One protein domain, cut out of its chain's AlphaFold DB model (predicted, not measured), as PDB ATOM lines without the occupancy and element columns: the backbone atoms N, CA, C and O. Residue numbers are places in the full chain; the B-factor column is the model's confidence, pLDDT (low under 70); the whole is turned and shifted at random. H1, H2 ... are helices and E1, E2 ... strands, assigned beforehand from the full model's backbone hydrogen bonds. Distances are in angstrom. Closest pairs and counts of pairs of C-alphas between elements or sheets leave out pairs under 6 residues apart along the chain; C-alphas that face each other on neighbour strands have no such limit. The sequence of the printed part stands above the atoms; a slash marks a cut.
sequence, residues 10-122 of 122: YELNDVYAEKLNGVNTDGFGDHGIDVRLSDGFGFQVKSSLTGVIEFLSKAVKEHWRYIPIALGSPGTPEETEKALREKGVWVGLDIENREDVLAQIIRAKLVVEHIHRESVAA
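What this domain is: This is residues 10 to 122 of the 122 residues of an uncharacterized protein of archaeon (UniProt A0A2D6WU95). A small sheet of three short parallel strands, E1, E2 and E3, sits in the core with helices over both faces: H2 and the long H4 run side by side over one, and H1 and H3 are over the other. A long loop, residues 20 to 41, winds beyond E1 and is tied to it by a short pairing of residues 35 to 36 with residues 42 to 43 of E1, and H4, with 24 residues, is the longest helix. The printed part has 113 residues, with four named helices and three named strands in the order H1, E1, H2, E2, H3, E3, H4; the sheet has the order E1, E2, E3, all parallel, and the class is mostly helix. The whole is compact, with a radius of gyration of the C-alphas of 13.4 A and spans of 41, 31 and 23 A.

How they stand to each other: Begin with H1, residues 10 to 19, which is on the sheet of E1, residues 42 to 46, E2, residues 69 to 71, and E3, residues 89 to 91. Its height over the sheet is 9.8 A, and it lies over E1, slantwise to the strands at 42 degrees to E1 on the local plane. Look at the C-alphas of Asn 13 and Val 45, the closest of H1 and E1, 6.1 A apart. Next, E1 and E2 are parallel neighbours at 29 degrees; find N 46 and O 70 at 2.9 A and N 70 and O 44 at 2.7 A, within hydrogen-bond range. H2, residues 49 to 61, is on the opposite face from H1, at a height over the sheet of 10.7 A, over E1 and along the strands at 15 degrees to E1 on the local plane. E1, H2 and E2 make a strand-helix-strand unit, two parallel neighbour strands with a helix between, and its crossover is right-handed. E2 and E3 are parallel at 2 degrees, with N 71 and O 90 at 2.9 A and N 90 and O 69 at 2.8 A. H3, residues 77 to 87, is on the same face as H1 and stands up from the sheet at 73 degrees, only just over E3, on which 3 of its 11 C-alphas fall; the closest C-alphas are those of Ala 83 and Trp 90, 5.5 A apart. E2, H3 and E3 make a second such unit, with a left-handed crossover. H4, residues 98 to 121, touches H2 with its residues 108 to 116 alone, at a shallow tilt of 13 degrees, the same way; the closest C-alphas are those of Val 60 and Val 112, 5.5 A apart. The whole has three layers, helices on both faces of a sheet: H2 and H4 on one, H1 and H3 on the other. H1 and H4 are apart. In H1, H2, H3 and H4 every O i to N i+4 pair is within hydrogen-bond range.

Where its parts are: Find C-alpha 10 at (172.125, 162.624, 68.180); from there H1 runs 14.6 A to C-alpha 19. E1 begins at C-alpha 42 at (170.893, 169.959, 82.555) and is 13.6 A long. H2 is 18.2 A long, E2 6.3 A, H3 15.1 A and E3 6.7 A. H4 runs 34.9 A to C-alpha 121 at (188.140, 183.370, 92.969).

The domain as a whole: The two C-alphas farthest apart are those of Asp 94 and Ala 122, 41.5 A. The printed part has no cut and ends at residue 122, the chain's last. The link from H1 to E1, 22 residues, is long. Mean pLDDT of the printed part is 91.5; in this model residues 10, 26 to 31 and 122 are under 70.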
ATOM      1  N   TYR A  10     173.359 161.824  68.221       60.84
ATOM      2  CA  TYR A  10     172.125 162.624  68.180       60.84
ATOM      3  C   TYR A  10     170.881 161.842  68.640       60.84
ATOM      4  O   TYR A  10     170.109 162.327  69.458       60.84
ATOM      5  N   GLU A  11     170.741 160.589  68.200       80.88
ATOM      6  CA  GLU A  11     169.644 159.701  68.608       80.88
ATOM      7  C   GLU A  11     169.703 159.398  70.110       80.88
ATOM      8  O   GLU A  11     168.679 159.177  70.751       80.88
ATOM      9  N   LEU A  12     170.904 159.407  70.697       87.88
ATOM     10  CA  LEU A  12     171.069 159.157  72.124       87.88
ATOM     11  C   LEU A  12     170.520 160.318  72.967       87.88
ATOM     12  O   LEU A  12     169.881 160.062  73.986       87.88
ATOM     13  N   ASN A  13     170.708 161.572  72.541       90.69
ATOM     14  CA  ASN A  13     170.146 162.739  73.230       90.69
ATOM     15  C   ASN A  13     168.615 162.659  73.289       90.69
ATOM     16  O   ASN A  13     168.033 162.829  74.361       90.69
ATOM     17  N   ASP A  14     167.980 162.323  72.164       91.94
ATOM     18  CA  ASP A  14     166.525 162.166  72.073       91.94
ATOM     19  C   ASP A  14     166.021 161.027  72.963       91.94
ATOM     20  O   ASP A  14     165.048 161.201  73.695       91.94
ATOM     21  N   VAL A  15     166.727 159.890  72.997       93.06
ATOM     22  CA  VAL A  15     166.397 158.768  73.891       93.06
ATOM     23  C   VAL A  15     166.461 159.187  75.364       93.06
ATOM     24  O   VAL A  15     165.601 158.798  76.156       93.06
ATOM     25  N   TYR A  16     167.458 159.984  75.762       94.62
ATOM     26  CA  TYR A  16     167.535 160.519  77.124       94.62
ATOM     27  C   TYR A  16     166.421 161.529  77.418       94.62
ATOM     28  O   TYR A  16     165.835 161.478  78.503       94.62
ATOM     29  N   ALA A  17     166.122 162.422  76.474       94.62
ATOM     30  CA  ALA A  17     165.053 163.405  76.606       94.62
ATOM     31  C   ALA A  17     163.688 162.718  76.761       94.62
ATOM     32  O   ALA A  17     162.975 162.995  77.721       94.62
ATOM     33  N   GLU A  18     163.360 161.752  75.903       94.81
ATOM     34  CA  GLU A  18     162.119 160.978  75.995       94.81
ATOM     35  C   GLU A  18     162.032 160.223  77.328       94.81
ATOM     36  O   GLU A  18     161.043 160.325  78.055       94.81
ATOM     37  N   LYS A  19     163.096 159.503  77.701       95.31
ATOM     38  CA  LYS A  19     163.070 158.606  78.860       95.31
ATOM     39  C   LYS A  19     162.985 159.329  80.201       95.31
ATOM     40  O   LYS A  19     162.448 158.764  81.153       95.31
ATOM     41  N   LEU A  20     163.518 160.547  80.289       95.56
ATOM     42  CA  LEU A  20     163.501 161.363  81.506       95.56
ATOM     43  C   LEU A  20     162.464 162.495  81.459       95.56
ATOM     44  O   LEU A  20     162.465 163.349  82.342       95.56
ATOM     45  N   ASN A  21     161.573 162.514  80.458       94.25
ATOM     46  CA  ASN A  21     160.623 163.610  80.223       94.25
ATOM     47  C   ASN A  21     161.311 164.993  80.159       94.25
ATOM     48  O   ASN A  21     160.821 165.984  80.706       94.25
ATOM     49  N   GLY A  22     162.485 165.035  79.532       93.81
ATOM     50  CA  GLY A  22     163.276 166.231  79.269       93.81
ATOM     51  C   GLY A  22     163.143 166.726  77.832       93.81
ATOM     52  O   GLY A  22     162.337 166.240  77.042       93.81
ATOM     53  N   VAL A  23     163.972 167.709  77.492       93.00
ATOM     54  CA  VAL A  23     164.060 168.308  76.158       93.00
ATOM     55  C   VAL A  23     165.509 168.230  75.686       93.00
ATOM     56  O   VAL A  23     166.414 168.603  76.438       93.00
ATOM     57  N   ASN A  24     165.726 167.752  74.459       91.50
ATOM     58  CA  ASN A  24     167.015 167.847  73.777       91.50
ATOM     59  C   ASN A  24     167.269 169.316  73.391       91.50
ATOM     60  O   ASN A  24     166.389 169.980  72.842       91.50
ATOM     61  N   THR A  25     168.439 169.848  73.738       86.44
ATOM     62  CA  THR A  25     168.774 171.272  73.580       86.44
ATOM     63  C   THR A  25     169.629 171.578  72.349       86.44
ATOM     64  O   THR A  25     169.929 172.749  72.116       86.44
ATOM     65  N   ASP A  26     170.000 170.570  71.549       69.19
ATOM     66  CA  ASP A  26     170.759 170.694  70.288       69.19
ATOM     67  C   ASP A  26     172.073 171.521  70.377       69.19
ATOM     68  O   ASP A  26     172.636 171.950  69.367       69.19
ATOM     69  N   GLY A  27     172.623 171.711  71.584       59.69
ATOM     70  CA  GLY A  27     174.023 172.083  71.838       59.69
ATOM     71  C   GLY A  27     174.497 173.494  71.444       59.69
ATOM     72  O   GLY A  27     175.712 173.719  71.400       59.69
ATOM     73  N   PHE A  28     173.620 174.467  71.162       47.25
ATOM     74  CA  PHE A  28     174.051 175.830  70.795       47.25
ATOM     75  C   PHE A  28     173.933 176.832  71.961       47.25
ATOM     76  O   PHE A  28     172.857 177.335  72.270       47.25
ATOM     77  N   GLY A  29     175.073 177.186  72.572       52.16
ATOM     78  CA  GLY A  29     175.193 178.334  73.489       52.16
ATOM     79  C   GLY A  29     174.942 178.071  74.980       52.16
ATOM     80  O   GLY A  29     174.929 179.019  75.758       52.16
ATOM     81  N   ASP A  30     174.793 176.820  75.411       61.81
ATOM     82  CA  ASP A  30     174.463 176.444  76.796       61.81
ATOM     83  C   ASP A  30     175.602 175.718  77.531       61.81
ATOM     84  O   ASP A  30     175.377 174.858  78.387       61.81
ATOM     85  N   HIS A  31     176.846 176.059  77.178       67.44
ATOM     86  CA  HIS A  31     178.068 175.392  77.655       67.44
ATOM     87  C   HIS A  31     178.087 173.882  77.367       67.44
ATOM     88  O   HIS A  31     178.828 173.122  77.992       67.44
ATOM     89  N   GLY A  32     177.303 173.471  76.369       76.06
ATOM     90  CA  GLY A  32     177.286 172.136  75.806       76.06
ATOM     91  C   GLY A  32     176.132 171.267  76.277       76.06
ATOM     92  O   GLY A  32     176.092 170.144  75.808       76.06
ATOM     93  N   ILE A  33     175.252 171.694  77.198       88.88
ATOM     94  CA  ILE A  33     174.151 170.853  77.720       88.88
ATOM     95  C   ILE A  33     173.395 170.189  76.556       88.88
ATOM     96  O   ILE A  33     173.009 170.846  75.595       88.88
ATOM     97  N   ASP A  34     173.213 168.871  76.651       90.81
ATOM     98  CA  ASP A  34     172.566 168.070  75.607       90.81
ATOM     99  C   ASP A  34     171.079 167.845  75.929       90.81
ATOM    100  O   ASP A  34     170.231 167.859  75.042       90.81
ATOM    101  N   VAL A  35     170.751 167.648  77.213       93.56
ATOM    102  CA  VAL A  35     169.379 167.405  77.681       93.56
ATOM    103  C   VAL A  35     169.085 168.256  78.909       93.56
ATOM    104  O   VAL A  35     169.900 168.338  79.833       93.56
ATOM    105  N   ARG A  36     167.891 168.861  78.945       94.88
ATOM    106  CA  ARG A  36     167.393 169.658  80.073       94.88
ATOM    107  C   ARG A  36     166.042 169.143  80.562       94.88
ATOM    108  O   ARG A  36     165.117 168.965  79.774       94.88
ATOM    109  N   LEU A  37     165.928 168.920  81.867       94.81
ATOM    110  CA  LEU A  37     164.682 168.538  82.532       94.81
ATOM    111  C   LEU A  37     163.842 169.777  82.877       94.81
ATOM    112  O   LEU A  37     164.329 170.910  82.856       94.81
ATOM    113  N   SER A  38     162.565 169.563  83.201       92.00
ATOM    114  CA  SER A  38     161.591 170.633  83.474       92.00
ATOM    115  C   SER A  38     161.944 171.515  84.677       92.00
ATOM    116  O   SER A  38     161.555 172.680  84.720       92.00
ATOM    117  N   ASP A  39     162.721 170.994  85.627       93.81
ATOM    118  CA  ASP A  39     163.246 171.725  86.784       93.81
ATOM    119  C   ASP A  39     164.540 172.509  86.478       93.81
ATOM    120  O   ASP A  39     165.135 173.110  87.373       93.81
ATOM    121  N   GLY A  40     164.989 172.503  85.221       91.00
ATOM    122  CA  GLY A  40     166.210 173.161  84.768       91.00
ATOM    123  C   GLY A  40     167.481 172.327  84.947       91.00
ATOM    124  O   GLY A  40     168.555 172.794  84.559       91.00
ATOM    125  N   PHE A  41     167.396 171.104  85.486       94.44
ATOM    126  CA  PHE A  41     168.549 170.211  85.572       94.44
ATOM    127  C   PHE A  41     169.033 169.833  84.169       94.44
ATOM    128  O   PHE A  41     168.304 169.227  83.387       94.44
ATOM    129  N   GLY A  42     170.268 170.219  83.847       94.19
ATOM    130  CA  GLY A  42     170.893 169.959  82.555       94.19
ATOM    131  C   GLY A  42     172.046 168.975  82.674       94.19
ATOM    132  O   GLY A  42     172.828 169.045  83.626       94.19
ATOM    133  N   PHE A  43     172.175 168.086  81.695       95.25
ATOM    134  CA  PHE A  43     173.283 167.147  81.611       95.25
ATOM    135  C   PHE A  43     173.743 166.934  80.168       95.25
ATOM    136  O   PHE A  43     173.127 167.361  79.194       95.25
ATOM    137  N   GLN A  44     174.906 166.316  80.073       94.19
ATOM    138  CA  GLN A  44     175.670 166.035  78.878       94.19
ATOM    139  C   GLN A  44     175.466 164.567  78.511       94.19
ATOM    140  O   GLN A  44     175.509 163.717  79.396       94.19
ATOM    141  N   VAL A  45     175.284 164.246  77.239       93.81
ATOM    142  CA  VAL A  45     175.109 162.879  76.751       93.81
ATOM    143  C   VAL A  45     176.256 162.559  75.802       93.81
ATOM    144  O   VAL A  45     176.619 163.352  74.931       93.81
ATOM    145  N   LYS A  46     176.899 161.410  76.004       92.94
ATOM    146  CA  LYS A  46     178.020 160.955  75.178       92.94
ATOM    147  C   LYS A  46     177.864 159.473  74.876       92.94
ATOM    148  O   LYS A  46     177.575 158.666  75.753       92.94
ATOM    149  N   SER A  47     178.100 159.102  73.623       91.00
ATOM    150  CA  SER A  47     178.069 157.704  73.181       91.00
ATOM    151  C   SER A  47     179.413 156.986  73.356       91.00
ATOM    152  O   SER A  47     179.482 155.773  73.196       91.00
ATOM    153  N   SER A  48     180.494 157.712  73.667       91.06
ATOM    154  CA  SER A  48     181.843 157.147  73.766       91.06
ATOM    155  C   SER A  48     182.708 157.830  74.826       91.06
ATOM    156  O   SER A  48     182.523 159.006  75.151       91.06
ATOM    157  N   LEU A  49     183.708 157.094  75.324       91.38
ATOM    158  CA  LEU A  49     184.721 157.619  76.247       91.38
ATOM    159  C   LEU A  49     185.528 158.766  75.639       91.38
ATOM    160  O   LEU A  49     185.824 159.733  76.336       91.38
ATOM    161  N   THR A  50     185.842 158.692  74.345       91.81
ATOM    162  CA  THR A  50     186.530 159.774  73.632       91.81
ATOM    163  C   THR A  50     185.745 161.079  73.740       91.81
ATOM    164  O   THR A  50     186.310 162.091  74.144       91.81
ATOM    165  N   GLY A  51     184.427 161.043  73.506       91.06
ATOM    166  CA  GLY A  51     183.574 162.228  73.641       91.06
ATOM    167  C   GLY A  51     183.508 162.770  75.074       91.06
ATOM    168  O   GLY A  51     183.447 163.982  75.277       91.06
ATOM    169  N   VAL A  52     183.570 161.894  76.083       94.12
ATOM    170  CA  VAL A  52     183.669 162.307  77.495       94.12
ATOM    171  C   VAL A  52     184.996 163.021  77.767       94.12
ATOM    172  O   VAL A  52     185.000 164.081  78.390       94.12
ATOM    173  N   ILE A  53     186.116 162.482  77.279       94.31
ATOM    174  CA  ILE A  53     187.450 163.074  77.458       94.31
ATOM    175  C   ILE A  53     187.537 164.435  76.766       94.31
ATOM    176  O   ILE A  53     188.039 165.387  77.363       94.31
ATOM    177  N   GLU A  54     187.032 164.555  75.539       92.00
ATOM    178  CA  GLU A  54     187.000 165.818  74.796       92.00
ATOM    179  C   GLU A  54     186.178 166.879  75.534       92.00
ATOM    180  O   GLU A  54     186.643 168.008  75.715       92.00
ATOM    181  N   PHE A  55     184.992 166.503  76.026       91.94
ATOM    182  CA  PHE A  55     184.137 167.391  76.808       91.94
ATOM    183  C   PHE A  55     184.827 167.865  78.093       91.94
ATOM    184  O   PHE A  55     184.899 169.067  78.344       91.94
ATOM    185  N   LEU A  56     185.382 166.943  78.885       93.38
ATOM    186  CA  LEU A  56     186.073 167.277  80.132       93.38
ATOM    187  C   LEU A  56     187.309 168.147  79.881       93.38
ATOM    188  O   LEU A  56     187.542 169.110  80.605       93.38
ATOM    189  N   SER A  57     188.072 167.847  78.829       92.94
ATOM    190  CA  SER A  57     189.251 168.629  78.444       92.94
ATOM    191  C   SER A  57     188.869 170.057  78.055       92.94
ATOM    192  O   SER A  57     189.536 171.011  78.458       92.94
ATOM    193  N   LYS A  58     187.765 170.219  77.313       91.50
ATOM    194  CA  LYS A  58     187.208 171.534  76.983       91.50
ATOM    195  C   LYS A  58     186.729 172.267  78.234       91.50
ATOM    196  O   LYS A  58     187.068 173.432  78.403       91.50
ATOM    197  N   ALA A  59     186.018 171.585  79.131       91.56
ATOM    198  CA  ALA A  59     185.545 172.171  80.382       91.56
ATOM    199  C   ALA A  59     186.703 172.683  81.255       91.56
ATOM    200  O   ALA A  59     186.613 173.781  81.796       91.56
ATOM    201  N   VAL A  60     187.811 171.938  81.342       92.62
ATOM    202  CA  VAL A  60     189.034 172.394  82.023       92.62
ATOM    203  C   VAL A  60     189.618 173.630  81.345       92.62
ATOM    204  O   VAL A  60     189.878 174.625  82.015       92.62
ATOM    205  N   LYS A  61     189.825 173.574  80.024       91.88
ATOM    206  CA  LYS A  61     190.469 174.649  79.257       91.88
ATOM    207  C   LYS A  61     189.703 175.971  79.338       91.88
ATOM    208  O   LYS A  61     190.313 177.028  79.419       91.88
ATOM    209  N   GLU A  62     188.381 175.893  79.293       90.50
ATOM    210  CA  GLU A  62     187.492 177.054  79.289       90.50
ATOM    211  C   GLU A  62     186.982 177.404  80.702       90.50
ATOM    212  O   GLU A  62     186.099 178.246  80.851       90.50
ATOM    213  N   HIS A  63     187.518 176.752  81.744       90.62
ATOM    214  CA  HIS A  63     187.155 176.958  83.152       90.62
ATOM    215  C   HIS A  63     185.649 176.836  83.440       90.62
ATOM    216  O   HIS A  63     185.086 177.548  84.277       90.62
ATOM    217  N   TRP A  64     184.967 175.920  82.752       90.62
ATOM    218  CA  TRP A  64     183.537 175.701  82.922       90.62
ATOM    219  C   TRP A  64     183.220 175.026  84.252       90.62
ATOM    220  O   TRP A  64     183.961 174.173  84.747       90.62
ATOM    221  N   ARG A  65     182.041 175.342  84.796       91.94
ATOM    222  CA  ARG A  65     181.445 174.514  85.843       91.94
ATOM    223  C   ARG A  65     181.217 173.107  85.290       91.94
ATOM    224  O   ARG A  65     180.758 172.950  84.161       91.94
ATOM    225  N   TYR A  66     181.476 172.091  86.109       93.88
ATOM    226  CA  TYR A  66     181.166 170.713  85.746       93.88
ATOM    227  C   TYR A  66     179.669 170.530  85.445       93.88
ATOM    228  O   TYR A  66     178.813 170.913  86.249       93.88
ATOM    229  N   ILE A  67     179.374 169.904  84.306       94.75
ATOM    230  CA  ILE A  67     178.027 169.505  83.884       94.75
ATOM    231  C   ILE A  67     177.938 167.980  84.031       94.75
ATOM    232  O   ILE A  67     178.854 167.295  83.572       94.75
ATOM    233  N   PRO A  68     176.876 167.432  84.653       97.06
ATOM    234  CA  PRO A  68     176.688 165.990  84.766       97.06
ATOM    235  C   PRO A  68     176.761 165.269  83.419       97.06
ATOM    236  O   PRO A  68     176.309 165.811  82.416       97.06
ATOM    237  N   ILE A  69     177.303 164.049  83.399       96.50
ATOM    238  CA  ILE A  69     177.550 163.295  82.159       96.50
ATOM    239  C   ILE A  69     176.816 161.957  82.187       96.50
ATOM    240  O   ILE A  69     176.997 161.166  83.108       96.50
ATOM    241  N   ALA A  70     176.044 161.675  81.149       97.06
ATOM    242  CA  ALA A  70     175.512 160.364  80.833       97.06
ATOM    243  C   ALA A  70     176.329 159.749  79.686       97.06
ATOM    244  O   ALA A  70     176.408 160.315  78.597       97.06
ATOM    245  N   LEU A  71     176.965 158.607  79.942       96.44
ATOM    246  CA  LEU A  71     177.737 157.850  78.961       96.44
ATOM    247  C   LEU A  71     177.022 156.539  78.631       96.44
ATOM    248  O   LEU A  71     176.768 155.757  79.541       96.44
ATOM    249  N   GLY A  72     176.782 156.263  77.351       94.75
ATOM    250  CA  GLY A  72     176.114 155.036  76.906       94.75
ATOM    251  C   GLY A  72     174.598 155.092  77.080       94.75
ATOM    252  O   GLY A  72     174.010 156.166  77.157       94.75
ATOM    253  N   SER A  73     173.955 153.930  77.119       94.00
ATOM    254  CA  SER A  73     172.497 153.824  77.130       94.00
ATOM    255  C   SER A  73     171.895 154.144  78.513       94.00
ATOM    256  O   SER A  73     172.470 153.778  79.549       94.00
ATOM    257  N   PRO A  74     170.707 154.776  78.590       94.94
ATOM    258  CA  PRO A  74     170.054 155.023  79.872       94.94
ATOM    259  C   PRO A  74     169.491 153.738  80.492       94.94
ATOM    260  O   PRO A  74     168.851 152.929  79.812       94.94
ATOM    261  N   GLY A  75     169.649 153.598  81.812       94.00
ATOM    262  CA  GLY A  75     169.011 152.560  82.631       94.00
ATOM    263  C   GLY A  75     167.530 152.855  82.851       94.00
ATOM    264  O   GLY A  75     166.882 153.451  81.991       94.00
ATOM    265  N   THR A  76     166.955 152.479  83.993       96.38
ATOM    266  CA  THR A  76     165.609 152.981  84.325       96.38
ATOM    267  C   THR A  76     165.638 154.510  84.505       96.38
ATOM    268  O   THR A  76     166.703 155.054  84.829       96.38
ATOM    269  N   PRO A  77     164.516 155.227  84.282       96.00
ATOM    270  CA  PRO A  77     164.469 156.675  84.489       96.00
ATOM    271  C   PRO A  77     164.951 157.077  85.887       96.00
ATOM    272  O   PRO A  77     165.839 157.914  86.015       96.00
ATOM    273  N   GLU A  78     164.452 156.388  86.917       96.12
ATOM    274  CA  GLU A  78     164.793 156.650  88.316       96.12
ATOM    275  C   GLU A  78     166.285 156.437  88.606       96.12
ATOM    276  O   GLU A  78     166.931 157.311  89.179       96.12
ATOM    277  N   GLU A  79     166.872 155.312  88.183       96.94
ATOM    278  CA  GLU A  79     168.298 155.041  88.419       96.94
ATOM    279  C   GLU A  79     169.202 156.034  87.691       96.94
ATOM    280  O   GLU A  79     170.202 156.498  88.247       96.94
ATOM    281  N   THR A  80     168.855 156.341  86.442       97.31
ATOM    282  CA  THR A  80     169.626 157.241  85.585       97.31
ATOM    283  C   THR A  80     169.600 158.652  86.158       97.31
ATOM    284  O   THR A  80     170.655 159.255  86.369       97.31
ATOM    285  N   GLU A  81     168.408 159.162  86.470       96.69
ATOM    286  CA  GLU A  81     168.228 160.492  87.044       96.69
ATOM    287  C   GLU A  81     168.898 160.600  88.416       96.69
ATOM    288  O   GLU A  81     169.658 161.540  88.662       96.69
ATOM    289  N   LYS A  82     168.702 159.606  89.291       97.31
ATOM    290  CA  LYS A  82     169.344 159.569  90.607       97.31
ATOM    291  C   LYS A  82     170.866 159.617  90.491       97.31
ATOM    292  O   LYS A  82     171.508 160.408  91.180       97.31
ATOM    293  N   ALA A  83     171.461 158.818  89.605       97.69
ATOM    294  CA  ALA A  83     172.908 158.813  89.406       97.69
ATOM    295  C   ALA A  83     173.427 160.166  88.892       97.69
ATOM    296  O   ALA A  83     174.424 160.684  89.404       97.69
ATOM    297  N   LEU A  84     172.734 160.774  87.928       97.88
ATOM    298  CA  LEU A  84     173.099 162.085  87.399       97.88
ATOM    299  C   LEU A  84     173.003 163.181  88.464       97.88
ATOM    300  O   LEU A  84     173.911 164.003  88.561       97.88
ATOM    301  N   ARG A  85     171.958 163.177  89.294       96.75
ATOM    302  CA  ARG A  85     171.766 164.196  90.335       96.75
ATOM    303  C   ARG A  85     172.711 164.021  91.519       96.75
ATOM    304  O   ARG A  85     173.335 164.988  91.946       96.75
ATOM    305  N   GLU A  86     172.843 162.804  92.039       96.56
ATOM    306  CA  GLU A  86     173.637 162.547  93.247       96.56
ATOM    307  C   GLU A  86     175.136 162.485  92.946       96.56
ATOM    308  O   GLU A  86     175.954 163.017  93.697       96.56
ATOM    309  N   LYS A  87     175.522 161.835  91.842       96.44
ATOM    310  CA  LYS A  87     176.935 161.586  91.514       96.44
ATOM    311  C   LYS A  87     177.458 162.546  90.452       96.44
ATOM    312  O   LYS A  87     178.666 162.778  90.382       96.44
ATOM    313  N   GLY A  88     176.580 163.159  89.660       96.88
ATOM    314  CA  GLY A  88     176.984 163.943  88.493       96.88
ATOM    315  C   GLY A  88     177.398 163.069  87.310       96.88
ATOM    316  O   GLY A  88     178.044 163.571  86.395       96.88
ATOM    317  N   VAL A  89     177.109 161.766  87.341       97.88
ATOM    318  CA  VAL A  89     177.488 160.850  86.266       97.88
ATOM    319  C   VAL A  89     176.589 159.617  86.229       97.88
ATOM    320  O   VAL A  89     176.312 158.999  87.258       97.88
ATOM    321  N   TRP A  90     176.189 159.236  85.022       98.00
ATOM    322  CA  TRP A  90     175.638 157.931  84.688       98.00
ATOM    323  C   TRP A  90     176.550 157.255  83.666       98.00
ATOM    324  O   TRP A  90     176.982 157.877  82.698       98.00
ATOM    325  N   VAL A  91     176.815 155.969  83.867       97.81
ATOM    326  CA  VAL A  91     177.442 155.112  82.859       97.81
ATOM    327  C   VAL A  91     176.451 153.996  82.564       97.81
ATOM    328  O   VAL A  91     175.927 153.385  83.500       97.81
ATOM    329  N   GLY A  92     176.159 153.760  81.294       96.12
ATOM    330  CA  GLY A  92     175.234 152.741  80.827       96.12
ATOM    331  C   GLY A  92     175.733 151.331  81.123       96.12
ATOM    332  O   GLY A  92     176.920 151.100  81.364       96.12
ATOM    333  N   LEU A  93     174.800 150.380  81.165       94.31
ATOM    334  CA  LEU A  93     175.115 148.961  81.380       94.31
ATOM    335  C   LEU A  93     175.772 148.318  80.149       94.31
ATOM    336  O   LEU A  93     176.361 147.250  80.253       94.31
ATOM    337  N   ASP A  94     175.672 148.986  79.005       93.56
ATOM    338  CA  ASP A  94     176.301 148.666  77.727       93.56
ATOM    339  C   ASP A  94     177.793 149.033  77.665       93.56
ATOM    340  O   ASP A  94     178.469 148.687  76.699       93.56
ATOM    341  N   ILE A  95     178.328 149.709  78.685       93.56
ATOM    342  CA  ILE A  95     179.737 150.107  78.739       93.56
ATOM    343  C   ILE A  95     180.569 149.033  79.444       93.56
ATOM    344  O   ILE A  95     180.359 148.727  80.620       93.56
ATOM    345  N   GLU A  96     181.566 148.495  78.745       93.56
ATOM    346  CA  GLU A  96     182.552 147.588  79.337       93.56
ATOM    347  C   GLU A  96     183.361 148.280  80.444       93.56
ATOM    348  O   GLU A  96     183.684 149.465  80.355       93.56
ATOM    349  N   ASN A  97     183.707 147.535  81.500       94.75
ATOM    350  CA  ASN A  97     184.413 148.060  82.679       94.75
ATOM    351  C   ASN A  97     183.727 149.297  83.292       94.75
ATOM    352  O   ASN A  97     184.380 150.217  83.788       94.75
ATOM    353  N   ARG A  98     182.388 149.312  83.258       94.69
ATOM    354  CA  ARG A  98     181.519 150.393  83.739       94.69
ATOM    355  C   ARG A  98     181.956 151.007  85.068       94.69
ATOM    356  O   ARG A  98     181.929 152.225  85.210       94.69
ATOM    357  N   GLU A  99     182.306 150.181  86.051       96.25
ATOM    358  CA  GLU A  99     182.665 150.647  87.396       96.25
ATOM    359  C   GLU A  99     183.976 151.441  87.400       96.25
ATOM    360  O   GLU A  99     184.048 152.512  88.008       96.25
ATOM    361  N   ASP A 100     184.980 150.976  86.654       97.50
ATOM    362  CA  ASP A 100     186.254 151.678  86.500       97.50
ATOM    363  C   ASP A 100     186.074 152.989  85.735       97.50
ATOM    364  O   ASP A 100     186.613 154.025  86.134       97.50
ATOM    365  N   VAL A 101     185.275 152.963  84.664       97.12
ATOM    366  CA  VAL A 101     184.911 154.155  83.890       97.12
ATOM    367  C   VAL A 101     184.211 155.181  84.780       97.12
ATOM    368  O   VAL A 101     184.606 156.347  84.815       97.12
ATOM    369  N   LEU A 102     183.213 154.747  85.553       97.31
ATOM    370  CA  LEU A 102     182.494 155.593  86.501       97.31
ATOM    371  C   LEU A 102     183.461 156.238  87.502       97.31
ATOM    372  O   LEU A 102     183.421 157.453  87.705       97.31
ATOM    373  N   ALA A 103     184.361 155.452  88.095       97.19
ATOM    374  CA  ALA A 103     185.344 155.951  89.049       97.19
ATOM    375  C   ALA A 103     186.305 156.976  88.420       97.19
ATOM    376  O   ALA A 103     186.664 157.966  89.065       97.19
ATOM    377  N   GLN A 104     186.714 156.774  87.166       97.00
ATOM    378  CA  GLN A 104     187.568 157.716  86.440       97.00
ATOM    379  C   GLN A 104     186.855 159.039  86.142       97.00
ATOM    380  O   GLN A 104     187.432 160.099  86.391       97.00
ATOM    381  N   ILE A 105     185.598 158.999  85.691       97.00
ATOM    382  CA  ILE A 105     184.815 160.213  85.419       97.00
ATOM    383  C   ILE A 105     184.570 160.998  86.714       97.00
ATOM    384  O   ILE A 105     184.729 162.216  86.726       97.00
ATOM    385  N   ILE A 106     184.274 160.320  87.832       97.19
ATOM    386  CA  ILE A 106     184.128 160.976  89.144       97.19
ATOM    387  C   ILE A 106     185.426 161.683  89.554       97.19
ATOM    388  O   ILE A 106     185.380 162.813  90.037       97.19
ATOM    389  N   ARG A 107     186.595 161.066  89.342       96.62
ATOM    390  CA  ARG A 107     187.879 161.732  89.616       96.62
ATOM    391  C   ARG A 107     188.081 162.961  88.730       96.62
ATOM    392  O   ARG A 107     188.472 164.008  89.238       96.62
ATOM    393  N   ALA A 108     187.779 162.859  87.437       95.56
ATOM    394  CA  ALA A 108     187.905 163.981  86.510       95.56
ATOM    395  C   ALA A 108     186.944 165.134  86.850       95.56
ATOM    396  O   ALA A 108     187.346 166.295  86.804       95.56
ATOM    397  N   LYS A 109     185.713 164.827  87.281       95.88
ATOM    398  CA  LYS A 109     184.751 165.807  87.809       95.88
ATOM    399  C   LYS A 109     185.371 166.664  88.913       95.88
ATOM    400  O   LYS A 109     185.289 167.886  88.844       95.88
ATOM    401  N   LEU A 110     186.010 166.039  89.903       96.38
ATOM    402  CA  LEU A 110     186.608 166.760  91.032       96.38
ATOM    403  C   LEU A 110     187.707 167.734  90.580       96.38
ATOM    404  O   LEU A 110     187.834 168.818  91.146       96.38
ATOM    405  N   VAL A 111     188.465 167.368  89.540       96.12
ATOM    406  CA  VAL A 111     189.484 168.239  88.933       96.12
ATOM    407  C   VAL A 111     188.836 169.436  88.236       96.12
ATOM    408  O   VAL A 111     189.228 170.569  88.502       96.12
ATOM    409  N   VAL A 112     187.813 169.212  87.401       95.25
ATOM    410  CA  VAL A 112     187.072 170.294  86.723       95.25
ATOM    411  C   VAL A 112     186.481 171.268  87.744       95.25
ATOM    412  O   VAL A 112     186.651 172.479  87.625       95.25
ATOM    413  N   GLU A 113     185.828 170.751  88.787       95.19
ATOM    414  CA  GLU A 113     185.234 171.576  89.842       95.19
ATOM    415  C   GLU A 113     186.283 172.382  90.615       95.19
ATOM    416  O   GLU A 113     186.022 173.523  90.994       95.19
ATOM    417  N   HIS A 114     187.463 171.810  90.861       95.62
ATOM    418  CA  HIS A 114     188.556 172.518  91.516       95.62
ATOM    419  C   HIS A 114     189.065 173.689  90.675       95.62
ATOM    420  O   HIS A 114     189.115 174.806  91.185       95.62
ATOM    421  N   ILE A 115     189.351 173.446  89.395       94.88
ATOM    422  CA  ILE A 115     189.848 174.462  88.459       94.88
ATOM    423  C   ILE A 115     188.824 175.587  88.276       94.88
ATOM    424  O   ILE A 115     189.182 176.764  88.296       94.88
ATOM    425  N   HIS A 116     187.537 175.247  88.150       94.25
ATOM    426  CA  HIS A 116     186.477 176.249  88.057       94.25
ATOM    427  C   HIS A 116     186.427 177.139  89.308       94.25
ATOM    428  O   HIS A 116     186.381 178.363  89.188       94.25
ATOM    429  N   ARG A 117     186.497 176.557  90.516       95.12
ATOM    430  CA  ARG A 117     186.509 177.345  91.762       95.12
ATOM    431  C   ARG A 117     187.684 178.317  91.828       95.12
ATOM    432  O   ARG A 117     187.486 179.449  92.252       95.12
ATOM    433  N   GLU A 118     188.877 177.889  91.421       94.31
ATOM    434  CA  GLU A 118     190.057 178.761  91.404       94.31
ATOM    435  C   GLU A 118     189.903 179.909  90.404       94.31
ATOM    436  O   GLU A 118     190.242 181.042  90.724       94.31
ATOM    437  N   SER A 119     189.319 179.643  89.233       91.06
ATOM    438  CA  SER A 119     189.116 180.666  88.200       91.06
ATOM    439  C   SER A 119     188.117 181.762  88.585       91.06
ATOM    440  O   SER A 119     188.263 182.892  88.140       91.06
ATOM    441  N   VAL A 120     187.110 181.445  89.406       89.44
ATOM    442  CA  VAL A 120     186.089 182.412  89.856       89.44
ATOM    443  C   VAL A 120     186.563 183.210  91.078       89.44
ATOM    444  O   VAL A 120     186.009 184.263  91.383       89.44
ATOM    445  N   ALA A 121     187.567 182.706  91.800       82.19
ATOM    446  CA  ALA A 121     188.140 183.370  92.969       82.19
ATOM    447  C   ALA A 121     189.264 184.370  92.628       82.19
ATOM    448  O   ALA A 121     189.673 185.120  93.518       82.19
ATOM    449  N   ALA A 122     189.771 184.347  91.392       68.62
ATOM    450  CA  ALA A 122     190.820 185.229  90.872       68.62
ATOM    451  C   ALA A 122     190.237 186.506  90.247       68.62
ATOM    452  O   ALA A 122     190.890 187.564  90.395       68.62
TER     453      ALA A 122